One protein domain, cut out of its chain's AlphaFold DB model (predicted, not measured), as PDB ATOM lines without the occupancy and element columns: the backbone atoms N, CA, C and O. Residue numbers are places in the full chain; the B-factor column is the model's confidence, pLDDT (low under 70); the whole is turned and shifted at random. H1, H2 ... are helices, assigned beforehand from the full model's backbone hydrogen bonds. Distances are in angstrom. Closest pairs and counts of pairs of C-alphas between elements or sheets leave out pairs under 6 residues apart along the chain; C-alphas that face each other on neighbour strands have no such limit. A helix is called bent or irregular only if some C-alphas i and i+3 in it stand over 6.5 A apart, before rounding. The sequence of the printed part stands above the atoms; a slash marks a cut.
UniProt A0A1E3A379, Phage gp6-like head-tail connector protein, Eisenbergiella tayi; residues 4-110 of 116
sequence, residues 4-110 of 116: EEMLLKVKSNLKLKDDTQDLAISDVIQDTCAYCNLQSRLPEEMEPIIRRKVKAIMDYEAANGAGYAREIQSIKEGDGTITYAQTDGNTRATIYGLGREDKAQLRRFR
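Overview. This is residues 4 to 110 of the 116 residues of the protein "Phage gp6-like head-tail connector protein" of Eisenbergiella tayi (UniProt A0A1E3A379). A helical body is built round one long helix, H3, which is crossed steeply by H1 and H2 and met by the short H4, while H5 runs nearly alongside it in the opposite direction. From the last residue of H3 a long loop, residues 65 to 91, runs away from the helices and folds back to H4; its tip, residues 76 to 81, sticks out free, and this loop makes much of the length of the whole. The printed part has 107 residues with five named helices, in the order H1, H2, H3, H4, H5, and no named strand. The class is all helix, with 61 residues in the helices. The whole is loose, with a radius of gyration of the C-alphas of 16.8 A, and flat in outline, spanning 58 by 31 by 16 A.

Arrangement. The first helix, H1, residues 4 to 13, touches H2, residues 22 to 36, at a steep tilt of 61 degrees, opposite ways; their closest C-alphas, those of Leu 7 and Ile 25, are 6.2 A apart. H3, residues 44 to 64, is the hub and touches the four other helices. With its residues 44 to 51 alone it touches H1, at a steep tilt of 61 degrees, the same way, the closest C-alphas being those of Val 10 and Arg 51 at 5.6 A. With residues 50 to 57 alone it touches H2, at a steep tilt of 51 degrees, opposite ways; the closest C-alphas are those of Ile 25 and Val 54, 6.0 A apart. H4, residues 92 to 96, touches residues 53 to 60 of H3 alone, closest at the C-alphas of Ile 57 and Ile 95, 6.0 A apart. H2 and H4 are close but not clearly touching, with the C-alphas of Val 28 and Tyr 96 closest at 7.9 A. H5, residues 100 to 109, touches residues 46 to 53 of H3 alone at a shallow tilt of 19 degrees, opposite ways, and the closest C-alphas, of Ile 49 and Asp 102, are 7.0 A apart. H5 also touches residues 32 to 36 of H2 alone, at a steep tilt of 66 degrees, the same way; the C-alphas of Cys 36 and Phe 109 are closest at 6.0 A. H1 is apart from H4 and from H5, and H4 is apart from H5. In H1, H2 and H4 every O i to N i+4 pair is within hydrogen-bond range; in H3 15 of 17 are, and in H5 4 of 6.

Along the chain. H1 begins at C-alpha 4, at (21.951, -43.343, 54.082), and is 14.1 A long from first to last C-alpha. H2 is 20.9 A long. H3, the longest helix with 21 residues, measures 31.2 A and ends at C-alpha 64, at (20.366, -26.150, 31.003). H3 and H5 are irregular, but only just: C-alphas 45 and 48 are 6.7 A apart, and C-alphas 105 and 108 are 6.6 A apart. H4 has 5 residues. H5 is 15.0 A long and ends at C-alpha 109, at (38.833, -47.225, 46.979).

Size, cuts and confidence. The two C-alphas farthest apart, those of Ser 40 and Gly 78, are 58.6 A apart. The printed part has no cut. The link from H3 to H4 is long, with 27 residues; those from H1 to H2 and from H2 to H3 are short, and that from H4 to H5 is tight. The mean pLDDT of the printed part is 79.1; residues 65 to 94, of which 92 to 94 belong to H4, are under 70.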
ATOM      1  N   GLU A   4      22.805 -44.362  53.457       93.50
ATOM      2  CA  GLU A   4      21.951 -43.343  54.082       93.50
ATOM      3  C   GLU A   4      22.779 -42.309  54.853       93.50
ATOM      4  O   GLU A   4      22.594 -41.110  54.677       93.50
ATOM      5  N   GLU A   5      23.760 -42.757  55.642       94.88
ATOM      6  CA  GLU A   5      24.683 -41.850  56.335       94.88
ATOM      7  C   GLU A   5      25.479 -40.979  55.347       94.88
ATOM      8  O   GLU A   5      25.667 -39.784  55.582       94.88
ATOM      9  N   MET A   6      25.935 -41.559  54.227       95.44
ATOM     10  CA  MET A   6      26.621 -40.811  53.168       95.44
ATOM     11  C   MET A   6      25.691 -39.774  52.529       95.44
ATOM     12  O   MET A   6      26.100 -38.630  52.342       95.44
ATOM     13  N   LEU A   7      24.442 -40.149  52.236       94.94
ATOM     14  CA  LEU A   7      23.434 -39.250  51.677       94.94
ATOM     15  C   LEU A   7      23.197 -38.053  52.598       94.94
ATOM     16  O   LEU A   7      23.318 -36.913  52.156       94.94
ATOM     17  N   LEU A   8      22.944 -38.298  53.886       95.12
ATOM     18  CA  LEU A   8      22.717 -37.239  54.872       95.12
ATOM     19  C   LEU A   8      23.930 -36.313  55.005       95.12
ATOM     20  O   LEU A   8      23.776 -35.091  55.070       95.12
ATOM     21  N   LYS A   9      25.146 -36.874  54.997       95.94
ATOM     22  CA  LYS A   9      26.387 -36.094  55.073       95.94
ATOM     23  C   LYS A   9      26.569 -35.204  53.841       95.94
ATOM     24  O   LYS A   9      26.844 -34.015  53.994       95.94
ATOM     25  N   VAL A  10      26.364 -35.745  52.638       95.44
ATOM     26  CA  VAL A  10      26.437 -34.981  51.381       95.44
ATOM     27  C   VAL A  10      25.372 -33.884  51.353       95.44
ATOM     28  O   VAL A  10      25.696 -32.732  51.066       95.44
ATOM     29  N   LYS A  11      24.126 -34.210  51.719       94.62
ATOM     30  CA  LYS A  11      22.999 -33.269  51.781       94.62
ATOM     31  C   LYS A  11      23.278 -32.102  52.726       94.62
ATOM     32  O   LYS A  11      23.154 -30.940  52.335       94.62
ATOM     33  N   SER A  12      23.751 -32.409  53.934       94.62
ATOM     34  CA  SER A  12      24.154 -31.419  54.939       94.62
ATOM     35  C   SER A  12      25.296 -30.526  54.437       94.62
ATOM     36  O   SER A  12      25.206 -29.298  54.494       94.62
ATOM     37  N   ASN A  13      26.336 -31.116  53.838       95.44
ATOM     38  CA  ASN A  13      27.482 -30.372  53.310       95.44
ATOM     39  C   ASN A  13      27.146 -29.512  52.080       95.44
ATOM     40  O   ASN A  13      27.814 -28.503  51.837       95.44
ATOM     41  N   LEU A  14      26.132 -29.896  51.301       93.81
ATOM     42  CA  LEU A  14      25.578 -29.092  50.207       93.81
ATOM     43  C   LEU A  14      24.548 -28.059  50.685       93.81
ATOM     44  O   LEU A  14      24.124 -27.225  49.889       93.81
ATOM     45  N   LYS A  15      24.194 -28.063  51.979       93.00
ATOM     46  CA  LYS A  15      23.194 -27.173  52.590       93.00
ATOM     47  C   LYS A  15      21.814 -27.275  51.924       93.00
ATOM     48  O   LYS A  15      21.096 -26.279  51.829       93.00
ATOM     49  N   LEU A  16      21.454 -28.476  51.474       91.00
ATOM     50  CA  LEU A  16      20.156 -28.769  50.870       91.00
ATOM     51  C   LEU A  16      19.102 -28.911  51.973       91.00
ATOM     52  O   LEU A  16      19.345 -29.579  52.980       91.00
ATOM     53  N   LYS A  17      17.957 -28.245  51.803       86.88
ATOM     54  CA  LYS A  17      16.892 -28.180  52.823       86.88
ATOM     55  C   LYS A  17      15.731 -29.126  52.544       86.88
ATOM     56  O   LYS A  17      15.006 -29.477  53.466       86.88
ATOM     57  N   ASP A  18      15.567 -29.502  51.289       89.25
ATOM     58  CA  ASP A  18      14.492 -30.334  50.769       89.25
ATOM     59  C   ASP A  18      15.053 -31.629  50.161       89.25
ATOM     60  O   ASP A  18      16.264 -31.787  49.983       89.25
ATOM     61  N   ASP A  19      14.160 -32.574  49.877       89.25
ATOM     62  CA  ASP A  19      14.502 -33.915  49.393       89.25
ATOM     63  C   ASP A  19      14.595 -34.004  47.860       89.25
ATOM     64  O   ASP A  19      14.716 -35.096  47.307       89.25
ATOM     65  N   THR A  20      14.547 -32.874  47.139       87.56
ATOM     66  CA  THR A  20      14.497 -32.885  45.663       87.56
ATOM     67  C   THR A  20      15.743 -33.499  45.028       87.56
ATOM     68  O   THR A  20      15.666 -34.078  43.948       87.56
ATOM     69  N   GLN A  21      16.886 -33.408  45.709       88.94
ATOM     70  CA  GLN A  21      18.179 -33.903  45.235       88.94
ATOM     71  C   GLN A  21      18.552 -35.273  45.821       88.94
ATOM     72  O   GLN A  21      19.594 -35.824  45.465       88.94
ATOM     73  N   ASP A  22      17.731 -35.850  46.704       92.44
ATOM     74  CA  ASP A  22      18.049 -37.113  47.389       92.44
ATOM     75  C   ASP A  22      18.213 -38.273  46.403       92.44
ATOM     76  O   ASP A  22      19.062 -39.148  46.601       92.44
ATOM     77  N   LEU A  23      17.444 -38.255  45.311       91.44
ATOM     78  CA  LEU A  23      17.530 -39.260  44.257       91.44
ATOM     79  C   LEU A  23      18.846 -39.131  43.473       91.44
ATOM     80  O   LEU A  23      19.567 -40.116  43.343       91.44
ATOM     81  N   ALA A  24      19.237 -37.912  43.084       90.69
ATOM     82  CA  ALA A  24      20.519 -37.660  42.419       90.69
ATOM     83  C   ALA A  24      21.719 -38.033  43.311       90.69
ATOM     84  O   ALA A  24      22.686 -38.640  42.850       90.69
ATOM     85  N   ILE A  25      21.652 -37.722  44.611       93.75
ATOM     86  CA  ILE A  25      22.674 -38.133  45.582       93.75
ATOM     87  C   ILE A  25      22.731 -39.665  45.682       93.75
ATOM     88  O   ILE A  25      23.821 -40.242  45.669       93.75
ATOM     89  N   SER A  26      21.574 -40.327  45.763       94.25
ATOM     90  CA  SER A  26      21.483 -41.790  45.844       94.25
ATOM     91  C   SER A  26      22.077 -42.476  44.620       94.25
ATOM     92  O   SER A  26      22.852 -43.420  44.783       94.25
ATOM     93  N   ASP A  27      21.772 -41.987  43.418       93.00
ATOM     94  CA  ASP A  27      22.288 -42.535  42.163       93.00
ATOM     95  C   ASP A  27      23.816 -42.447  42.115       93.00
ATOM     96  O   ASP A  27      24.494 -43.457  41.912       93.00
ATOM     97  N   VAL A  28      24.391 -41.283  42.442       94.12
ATOM     98  CA  VAL A  28      25.854 -41.112  42.483       94.12
ATOM     99  C   VAL A  28      26.499 -42.042  43.517       94.12
ATOM    100  O   VAL A  28      27.565 -42.612  43.258       94.12
ATOM    101  N   ILE A  29      25.874 -42.232  44.687       94.06
ATOM    102  CA  ILE A  29      26.344 -43.187  45.704       94.06
ATOM    103  C   ILE A  29      26.321 -44.616  45.147       94.06
ATOM    104  O   ILE A  29      27.288 -45.360  45.335       94.06
ATOM    105  N   GLN A  30      25.243 -45.012  44.465       92.44
ATOM    106  CA  GLN A  30      25.104 -46.344  43.880       92.44
ATOM    107  C   GLN A  30      26.142 -46.602  42.786       92.44
ATOM    108  O   GLN A  30      26.835 -47.619  42.856       92.44
ATOM    109  N   ASP A  31      26.312 -45.676  41.845       91.88
ATOM    110  CA  ASP A  31      27.319 -45.757  40.782       91.88
ATOM    111  C   ASP A  31      28.732 -45.873  41.355       91.88
ATOM    112  O   ASP A  31      29.550 -46.700  40.937       91.88
ATOM    113  N   THR A  32      29.010 -45.073  42.381       91.81
ATOM    114  CA  THR A  32      30.289 -45.084  43.082       91.81
ATOM    115  C   THR A  32      30.537 -46.430  43.771       91.81
ATOM    116  O   THR A  32      31.617 -47.014  43.635       91.81
ATOM    117  N   CYS A  33      29.539 -46.969  44.477       91.38
ATOM    118  CA  CYS A  33      29.597 -48.300  45.081       91.38
ATOM    119  C   CYS A  33      29.824 -49.397  44.037       91.38
ATOM    120  O   CYS A  33      30.665 -50.273  44.253       91.38
ATOM    121  N   ALA A  34      29.103 -49.340  42.916       90.88
ATOM    122  CA  ALA A  34      29.214 -50.302  41.828       90.88
ATOM    123  C   ALA A  34      30.621 -50.280  41.214       90.88
ATOM    124  O   ALA A  34      31.263 -51.324  41.095       90.88
ATOM    125  N   TYR A  35      31.154 -49.091  40.916       91.50
ATOM    126  CA  TYR A  35      32.502 -48.935  40.373       91.50
ATOM    127  C   TYR A  35      33.593 -49.415  41.341       91.50
ATOM    128  O   TYR A  35      34.545 -50.093  40.934       91.50
ATOM    129  N   CYS A  36      33.464 -49.086  42.629       90.50
ATOM    130  CA  CYS A  36      34.432 -49.472  43.653       90.50
ATOM    131  C   CYS A  36      34.252 -50.913  44.166       90.50
ATOM    132  O   CYS A  36      35.110 -51.386  44.915       90.50
ATOM    133  N   ASN A  37      33.187 -51.612  43.760       89.50
ATOM    134  CA  ASN A  37      32.804 -52.934  44.262       89.50
ATOM    135  C   ASN A  37      32.637 -52.952  45.800       89.50
ATOM    136  O   ASN A  37      33.155 -53.825  46.501       89.50
ATOM    137  N   LEU A  38      31.945 -51.939  46.333       87.19
ATOM    138  CA  LEU A  38      31.664 -51.768  47.761       87.19
ATOM    139  C   LEU A  38      30.204 -52.130  48.052       87.19
ATOM    140  O   LEU A  38      29.293 -51.463  47.569       87.19
ATOM    141  N   GLN A  39      29.980 -53.172  48.856       77.69
ATOM    142  CA  GLN A  39      28.630 -53.684  49.131       77.69
ATOM    143  C   GLN A  39      27.960 -53.030  50.347       77.69
ATOM    144  O   GLN A  39      26.797 -52.649  50.255       77.69
ATOM    145  N   SER A  40      28.678 -52.861  51.464       73.56
ATOM    146  CA  SER A  40      28.021 -52.538  52.748       73.56
ATOM    147  C   SER A  40      28.534 -51.273  53.433       73.56
ATOM    148  O   SER A  40      27.795 -50.640  54.180       73.56
ATOM    149  N   ARG A  41      29.797 -50.886  53.212       85.75
ATOM    150  CA  ARG A  41      30.417 -49.761  53.925       85.75
ATOM    151  C   ARG A  41      31.180 -48.863  52.965       85.75
ATOM    152  O   ARG A  41      32.068 -49.330  52.255       85.75
ATOM    153  N   LEU A  42      30.852 -47.576  53.001       90.06
ATOM    154  CA  LEU A  42      31.554 -46.533  52.269       90.06
ATOM    155  C   LEU A  42      32.608 -45.866  53.173       90.06
ATOM    156  O   LEU A  42      32.287 -45.515  54.318       90.06
ATOM    157  N   PRO A  43      33.851 -45.697  52.692       91.69
ATOM    158  CA  PRO A  43      34.844 -44.798  53.274       91.69
ATOM    159  C   PRO A  43      34.328 -43.360  53.348       91.69
ATOM    160  O   PRO A  43      33.693 -42.873  52.416       91.69
ATOM    161  N   GLU A  44      34.637 -42.652  54.434       92.69
ATOM    162  CA  GLU A  44      34.253 -41.243  54.575       92.69
ATOM    163  C   GLU A  44      34.975 -40.318  53.599       92.69
ATOM    164  O   GLU A  44      34.407 -39.323  53.160       92.69
ATOM    165  N   GLU A  45      36.191 -40.686  53.202       91.75
ATOM    166  CA  GLU A  45      37.024 -39.950  52.251       91.75
ATOM    167  C   GLU A  45      36.415 -39.895  50.838       91.75
ATOM    168  O   GLU A  45      36.869 -39.123  49.994       91.75
ATOM    169  N   MET A  46      35.382 -40.701  50.568       91.94
ATOM    170  CA  MET A  46      34.640 -40.679  49.305       91.94
ATOM    171  C   MET A  46      33.579 -39.577  49.257       91.94
ATOM    172  O   MET A  46      33.198 -39.161  48.164       91.94
ATOM    173  N   GLU A  47      33.147 -39.062  50.412       95.06
ATOM    174  CA  GLU A  47      32.183 -37.960  50.511       95.06
ATOM    175  C   GLU A  47      32.539 -36.763  49.612       95.06
ATOM    176  O   GLU A  47      31.688 -36.373  48.813       95.06
ATOM    177  N   PRO A  48      33.769 -36.208  49.618       95.12
ATOM    178  CA  PRO A  48      34.092 -35.053  48.781       95.12
ATOM    179  C   PRO A  48      34.085 -35.363  47.280       95.12
ATOM    180  O   PRO A  48      33.984 -34.440  46.471       95.12
ATOM    181  N   ILE A  49      34.226 -36.628  46.879       94.12
ATOM    182  CA  ILE A  49      34.120 -37.039  45.472       94.12
ATOM    183  C   ILE A  49      32.641 -37.048  45.074       94.12
ATOM    184  O   ILE A  49      32.257 -36.358  44.132       94.12
ATOM    185  N   ILE A  50      31.809 -37.735  45.860       94.25
ATOM    186  CA  ILE A  50      30.357 -37.831  45.654       94.25
ATOM    187  C   ILE A  50      29.724 -36.434  45.674       94.25
ATOM    188  O   ILE A  50      29.005 -36.065  44.751       94.25
ATOM    189  N   ARG A  51      30.062 -35.606  46.667       95.31
ATOM    190  CA  ARG A  51      29.555 -34.235  46.800       95.31
ATOM    191  C   ARG A  51      29.892 -33.359  45.598       95.31
ATOM    192  O   ARG A  51      29.034 -32.619  45.124       95.31
ATOM    193  N   ARG A  52      31.138 -33.412  45.110       94.19
ATOM    194  CA  ARG A  52      31.545 -32.648  43.918       94.19
ATOM    195  C   ARG A  52      30.771 -33.101  42.686       94.19
ATOM    196  O   ARG A  52      30.344 -32.250  41.914       94.19
ATOM    197  N   LYS A  53      30.546 -34.409  42.546       93.31
ATOM    198  CA  LYS A  53      29.786 -34.968  41.432       93.31
ATOM    199  C   LYS A  53      28.318 -34.541  41.456       93.31
ATOM    200  O   LYS A  53      27.832 -34.031  40.455       93.31
ATOM    201  N   VAL A  54      27.653 -34.646  42.606       93.06
ATOM    202  CA  VAL A  54      26.272 -34.161  42.786       93.06
ATOM    203  C   VAL A  54      26.179 -32.669  42.474       93.06
ATOM    204  O   VAL A  54      25.304 -32.252  41.724       93.06
ATOM    205  N   LYS A  55      27.123 -31.860  42.972       92.00
ATOM    206  CA  LYS A  55      27.156 -30.425  42.664       92.00
ATOM    207  C   LYS A  55      27.269 -30.159  41.158       92.00
ATOM    208  O   LYS A  55      26.628 -29.236  40.675       92.00
ATOM    209  N   ALA A  56      28.061 -30.944  40.428       89.38
ATOM    210  CA  ALA A  56      28.186 -30.804  38.978       89.38
ATOM    211  C   ALA A  56      26.878 -31.139  38.240       89.38
ATOM    212  O   ALA A  56      26.540 -30.458  37.277       89.38
ATOM    213  N   ILE A  57      26.126 -32.143  38.707       88.38
ATOM    214  CA  ILE A  57      24.795 -32.466  38.170       88.38
ATOM    215  C   ILE A  57      23.835 -31.294  38.409       88.38
ATOM    216  O   ILE A  57      23.216 -30.816  37.464       88.38
ATOM    217  N   MET A  58      23.787 -30.769  39.636       87.88
ATOM    218  CA  MET A  58      22.937 -29.625  39.978       87.88
ATOM    219  C   MET A  58      23.265 -28.373  39.153       87.88
ATOM    220  O   MET A  58      22.364 -27.677  38.697       87.88
ATOM    221  N   ASP A  59      24.553 -28.067  38.978       87.38
ATOM    222  CA  ASP A  59      25.014 -26.916  38.192       87.38
ATOM    223  C   ASP A  59      24.618 -27.062  36.716       87.38
ATOM    224  O   ASP A  59      24.103 -26.126  36.107       87.38
ATOM    225  N   TYR A  60      24.748 -28.276  36.171       83.69
ATOM    226  CA  TYR A  60      24.301 -28.596  34.821       83.69
ATOM    227  C   TYR A  60      22.785 -28.437  34.652       83.69
ATOM    228  O   TYR A  60      22.346 -27.843  33.666       83.69
ATOM    229  N   GLU A  61      21.984 -28.924  35.601       83.50
ATOM    230  CA  GLU A  61      20.523 -28.775  35.581       83.50
ATOM    231  C   GLU A  61      20.088 -27.313  35.735       83.50
ATOM    232  O   GLU A  61      19.155 -26.874  35.065       83.50
ATOM    233  N   ALA A  62      20.787 -26.530  36.561       84.31
ATOM    234  CA  ALA A  62      20.532 -25.100  36.708       84.31
ATOM    235  C   ALA A  62      20.872 -24.314  35.430       84.31
ATOM    236  O   ALA A  62      20.144 -23.391  35.068       84.31
ATOM    237  N   ALA A  63      21.953 -24.686  34.735       79.12
ATOM    238  CA  ALA A  63      22.397 -24.020  33.512       79.12
ATOM    239  C   ALA A  63      21.567 -24.393  32.269       79.12
ATOM    240  O   ALA A  63      21.408 -23.563  31.377       79.12
ATOM    241  N   ASN A  64      21.041 -25.621  32.198       72.12
ATOM    242  CA  ASN A  64      20.366 -26.150  31.003       72.12
ATOM    243  C   ASN A  64      18.849 -26.352  31.181       72.12
ATOM    244  O   ASN A  64      18.147 -26.632  30.211       72.12
ATOM    245  N   GLY A  65      18.330 -26.185  32.401       63.59
ATOM    246  CA  GLY A  65      16.965 -26.553  32.771       63.59
ATOM    247  C   GLY A  65      16.802 -28.063  32.992       63.59
ATOM    248  O   GLY A  65      17.594 -28.879  32.527       63.59
ATOM    249  N   ALA A  66      15.725 -28.461  33.679       56.09
ATOM    250  CA  ALA A  66      15.380 -29.874  33.917       56.09
ATOM    251  C   ALA A  66      14.984 -30.644  32.632       56.09
ATOM    252  O   ALA A  66      14.739 -31.850  32.659       56.09
ATOM    253  N   GLY A  67      14.883 -29.939  31.501       48.94
ATOM    254  CA  GLY A  67      14.570 -30.478  30.185       48.94
ATOM    255  C   GLY A  67      15.802 -30.486  29.290       48.94
ATOM    256  O   GLY A  67      16.646 -29.607  29.377       48.94
ATOM    257  N   TYR A  68      15.889 -31.486  28.416       45.50
ATOM    258  CA  TYR A  68      16.929 -31.649  27.401       45.50
ATOM    259  C   TYR A  68      17.138 -30.360  26.580       45.50
ATOM    260  O   TYR A  68      16.474 -30.148  25.564       45.50
ATOM    261  N   ALA A  69      18.071 -29.501  26.995       45.41
ATOM    262  CA  ALA A  69      18.573 -28.430  26.154       45.41
ATOM    263  C   ALA A  69      19.525 -29.067  25.144       45.41
ATOM    264  O   ALA A  69      20.671 -29.399  25.448       45.41
ATOM    265  N   ARG A  70      19.028 -29.304  23.929       46.03
ATOM    266  CA  ARG A  70      19.905 -29.587  22.794       46.03
ATOM    267  C   ARG A  70      20.834 -28.382  22.662       46.03
ATOM    268  O   ARG A  70      20.364 -27.289  22.367       46.03
ATOM    269  N   GLU A  71      22.121 -28.589  22.921       49.06
ATOM    270  CA  GLU A  71      23.168 -27.571  22.819       49.06
ATOM    271  C   GLU A  71      23.258 -27.072  21.362       49.06
ATOM    272  O   GLU A  71      23.987 -27.623  20.538       49.06
ATOM    273  N   ILE A  72      22.463 -26.059  21.004       49.06
ATOM    274  CA  ILE A  72      22.583 -25.333  19.736       49.06
ATOM    275  C   ILE A  72      23.352 -24.053  20.048       49.06
ATOM    276  O   ILE A  72      22.797 -23.102  20.589       49.06
ATOM    277  N   GLN A  73      24.650 -24.044  19.739       48.81
ATOM    278  CA  GLN A  73      25.539 -22.937  20.098       48.81
ATOM    279  C   GLN A  73      25.309 -21.679  19.240       48.81
ATOM    280  O   GLN A  73      25.611 -20.580  19.695       48.81
ATOM    281  N   SER A  74      24.775 -21.800  18.020       44.38
ATOM    282  CA  SER A  74      24.316 -20.680  17.178       44.38
ATOM    283  C   SER A  74      23.627 -21.199  15.914       44.38
ATOM    284  O   SER A  74      24.088 -22.170  15.317       44.38
ATOM    285  N   ILE A  75      22.576 -20.511  15.458       47.25
ATOM    286  CA  ILE A  75      22.122 -20.559  14.063       47.25
ATOM    287  C   ILE A  75      22.717 -19.315  13.403       47.25
ATOM    288  O   ILE A  75      22.318 -18.199  13.721       47.25
ATOM    289  N   LYS A  76      23.706 -19.483  12.520       46.62
ATOM    290  CA  LYS A  76      24.082 -18.408  11.597       46.62
ATOM    291  C   LYS A  76      23.094 -18.457  10.439       46.62
ATOM    292  O   LYS A  76      23.163 -19.354   9.605       46.62
ATOM    293  N   GLU A  77      22.162 -17.512  10.406       44.50
ATOM    294  CA  GLU A  77      21.325 -17.254   9.235       44.50
ATOM    295  C   GLU A  77      22.246 -16.815   8.082       44.50
ATOM    296  O   GLU A  77      22.645 -15.657   8.004       44.50
ATOM    297  N   GLY A  78      22.691 -17.749   7.236       48.47
ATOM    298  CA  GLY A  78      23.501 -17.396   6.063       48.47
ATOM    299  C   GLY A  78      24.256 -18.526   5.369       48.47
ATOM    300  O   GLY A  78      24.560 -18.392   4.192       48.47
ATOM    301  N   ASP A  79      24.524 -19.645   6.037       45.19
ATOM    302  CA  ASP A  79      25.100 -20.835   5.403       45.19
ATOM    303  C   ASP A  79      24.576 -22.055   6.162       45.19
ATOM    304  O   ASP A  79      24.560 -22.041   7.393       45.19
ATOM    305  N   GLY A  80      24.051 -23.059   5.457       48.44
ATOM    306  CA  GLY A  80      23.260 -24.174   6.002       48.44
ATOM    307  C   GLY A  80      24.044 -25.182   6.850       48.44
ATOM    308  O   GLY A  80      23.820 -26.384   6.737       48.44
ATOM    309  N   THR A  81      24.958 -24.711   7.693       43.38
ATOM    310  CA  THR A  81      25.879 -25.524   8.477       43.38
ATOM    311  C   THR A  81      25.582 -25.352   9.967       43.38
ATOM    312  O   THR A  81      25.909 -24.335  10.581       43.38
ATOM    313  N   ILE A  82      24.947 -26.364  10.566       49.84
ATOM    314  CA  ILE A  82      24.758 -26.446  12.019       49.84
ATOM    315  C   ILE A  82      26.039 -27.025  12.625       49.84
ATOM    316  O   ILE A  82      26.305 -28.222  12.505       49.84
ATOM    317  N   THR A  83      26.835 -26.189  13.287       49.38
ATOM    318  CA  THR A  83      28.028 -26.641  14.015       49.38
ATOM    319  C   THR A  83      27.639 -27.024  15.440       49.38
ATOM    320  O   THR A  83      27.324 -26.163  16.260       49.38
ATOM    321  N   TYR A  84      27.656 -28.321  15.749       48.06
ATOM    322  CA  TYR A  84      27.462 -28.823  17.109       48.06
ATOM    323  C   TYR A  84      28.805 -28.807  17.849       48.06
ATOM    324  O   TYR A  84      29.683 -29.617  17.556       48.06
ATOM    325  N   ALA A  85      28.982 -27.906  18.817       48.38
ATOM    326  CA  ALA A  85      30.133 -27.939  19.716       48.38
ATOM    327  C   ALA A  85      29.921 -29.004  20.800       48.38
ATOM    328  O   ALA A  85      29.661 -28.694  21.956       48.38
ATOM    329  N   GLN A  86      30.008 -30.281  20.428       44.78
ATOM    330  CA  GLN A  86      30.143 -31.348  21.415       44.78
ATOM    331  C   GLN A  86      31.586 -31.344  21.922       44.78
ATOM    332  O   GLN A  86      32.447 -32.042  21.392       44.78
ATOM    333  N   THR A  87      31.875 -30.528  22.934       49.16
ATOM    334  CA  THR A  87      33.121 -30.685  23.686       49.16
ATOM    335  C   THR A  87      32.991 -31.969  24.501       49.16
ATOM    336  O   THR A  87      32.135 -32.066  25.383       49.16
ATOM    337  N   ASP A  88      33.807 -32.966  24.162       47.47
ATOM    338  CA  ASP A  88      33.915 -34.276  24.816       47.47
ATOM    339  C   ASP A  88      34.168 -34.084  26.329       47.47
ATOM    340  O   ASP A  88      35.296 -33.900  26.779       47.47
ATOM    341  N   GLY A  89      33.094 -33.974  27.118       51.38
ATOM    342  CA  GLY A  89      33.176 -33.590  28.533       51.38
ATOM    343  C   GLY A  89      31.882 -33.040  29.136       51.38
ATOM    344  O   GLY A  89      31.566 -33.383  30.270       51.38
ATOM    345  N   ASN A  90      31.091 -32.284  28.366       56.41
ATOM    346  CA  ASN A  90      29.863 -31.623  28.852       56.41
ATOM    347  C   ASN A  90      28.557 -32.317  28.438       56.41
ATOM    348  O   ASN A  90      27.472 -31.752  28.549       56.41
ATOM    349  N   THR A  91      28.628 -33.565  27.981       64.81
ATOM    350  CA  THR A  91      27.412 -34.303  27.635       64.81
ATOM    351  C   THR A  91      26.706 -34.799  28.895       64.81
ATOM    352  O   THR A  91      27.344 -35.192  29.873       64.81
ATOM    353  N   ARG A  92      25.371 -34.880  28.850       67.19
ATOM    354  CA  ARG A  92      24.546 -35.457  29.925       67.19
ATOM    355  C   ARG A  92      25.073 -36.815  30.411       67.19
ATOM    356  O   ARG A  92      25.102 -37.068  31.609       67.19
ATOM    357  N   ALA A  93      25.529 -37.673  29.499       68.00
ATOM    358  CA  ALA A  93      26.082 -38.981  29.850       68.00
ATOM    359  C   ALA A  93      27.345 -38.872  30.727       68.00
ATOM    360  O   ALA A  93      27.507 -39.645  31.670       68.00
ATOM    361  N   THR A  94      28.211 -37.891  30.460       69.94
ATOM    362  CA  THR A  94      29.427 -37.635  31.245       69.94
ATOM    363  C   THR A  94      29.131 -36.924  32.571       69.94
ATOM    364  O   THR A  94      29.811 -37.176  33.569       69.94
ATOM    365  N   ILE A  95      28.111 -36.062  32.608       76.88
ATOM    366  CA  ILE A  95      27.716 -35.332  33.821       76.88
ATOM    367  C   ILE A  95      26.998 -36.245  34.819       76.88
ATOM    368  O   ILE A  95      27.378 -36.257  35.988       76.88
ATOM    369  N   TYR A  96      26.024 -37.042  34.368       80.81
ATOM    370  CA  TYR A  96      25.257 -37.938  35.240       80.81
ATOM    371  C   TYR A  96      26.016 -39.237  35.563       80.81
ATOM    372  O   TYR A  96      25.856 -39.775  36.652       80.81
ATOM    373  N   GLY A  97      26.876 -39.727  34.664       84.94
ATOM    374  CA  GLY A  97      27.707 -40.912  34.906       84.94
ATOM    375  C   GLY A  97      29.077 -40.584  35.509       84.94
ATOM    376  O   GLY A  97      29.548 -39.453  35.445       84.94
ATOM    377  N   LEU A  98      29.780 -41.581  36.057       87.56
ATOM    378  CA  LEU A  98      31.157 -41.396  36.543       87.56
ATOM    379  C   LEU A  98      32.133 -41.140  35.380       87.56
ATOM    380  O   LEU A  98      32.441 -42.045  34.589       87.56
ATOM    381  N   GLY A  99      32.661 -39.918  35.320       86.50
ATOM    382  CA  GLY A  99      33.641 -39.481  34.333       86.50
ATOM    383  C   GLY A  99      35.033 -40.064  34.579       86.50
ATOM    384  O   GLY A  99      35.285 -40.801  35.538       86.50
ATOM    385  N   ARG A 100      35.984 -39.736  33.696       86.44
ATOM    386  CA  ARG A 100      37.369 -40.228  33.794       86.44
ATOM    387  C   ARG A 100      38.055 -39.760  35.080       86.44
ATOM    388  O   ARG A 100      38.743 -40.551  35.721       86.44
ATOM    389  N   GLU A 101      37.848 -38.502  35.455       87.94
ATOM    390  CA  GLU A 101      38.417 -37.903  36.666       87.94
ATOM    391  C   GLU A 101      37.818 -38.510  37.938       87.94
ATOM    392  O   GLU A 101      38.566 -38.925  38.827       87.94
ATOM    393  N   ASP A 102      36.489 -38.669  37.975       90.06
ATOM    394  CA  ASP A 102      35.780 -39.345  39.067       90.06
ATOM    395  C   ASP A 102      36.362 -40.753  39.279       90.06
ATOM    396  O   ASP A 102      36.814 -41.116  40.367       90.06
ATOM    397  N   LYS A 103      36.455 -41.535  38.195       90.69
ATOM    398  CA  LYS A 103      37.003 -42.900  38.204       90.69
ATOM    399  C   LYS A 103      38.468 -42.955  38.629       90.69
ATOM    400  O   LYS A 103      38.863 -43.929  39.278       90.69
ATOM    401  N   ALA A 104      39.273 -41.952  38.275       91.25
ATOM    402  CA  ALA A 104      40.672 -41.860  38.679       91.25
ATOM    403  C   ALA A 104      40.802 -41.638  40.192       91.25
ATOM    404  O   ALA A 104      41.582 -42.329  40.850       91.25
ATOM    405  N   GLN A 105      39.990 -40.745  40.763       91.12
ATOM    406  CA  GLN A 105      39.963 -40.503  42.207       91.12
ATOM    407  C   GLN A 105      39.427 -41.714  42.980       91.12
ATOM    408  O   GLN A 105      40.011 -42.098  43.995       91.12
ATOM    409  N   LEU A 106      38.377 -42.357  42.461       91.88
ATOM    410  CA  LEU A 106      37.734 -43.534  43.050       91.88
ATOM    411  C   LEU A 106      38.581 -44.810  42.977       91.88
ATOM    412  O   LEU A 106      38.353 -45.753  43.737       91.88
ATOM    413  N   ARG A 107      39.586 -44.854  42.095       90.38
ATOM    414  CA  ARG A 107      40.439 -46.034  41.888       90.38
ATOM    415  C   ARG A 107      41.125 -46.501  43.171       90.38
ATOM    416  O   ARG A 107      41.299 -47.702  43.341       90.38
ATOM    417  N   ARG A 108      41.458 -45.582  44.084       88.94
ATOM    418  CA  ARG A 108      42.081 -45.905  45.381       88.94
ATOM    419  C   ARG A 108      41.162 -46.694  46.324       88.94
ATOM    420  O   ARG A 108      41.646 -47.425  47.173       88.94
ATOM    421  N   PHE A 109      39.846 -46.546  46.165       88.12
ATOM    422  CA  PHE A 109      38.833 -47.225  46.979       88.12
ATOM    423  C   PHE A 109      38.302 -48.495  46.308       88.12
ATOM    424  O   PHE A 109      37.536 -49.249  46.908       88.12
ATOM    425  N   ARG A 110      38.681 -48.729  45.046       86.44
ATOM    426  CA  ARG A 110      38.192 -49.849  44.253       86.44
ATOM    427  C   ARG A 110      38.801 -51.155  44.744       86.44
ATOM    428  O   ARG A 110      40.013 -51.349  44.684       86.44
TER     429      ARG A 110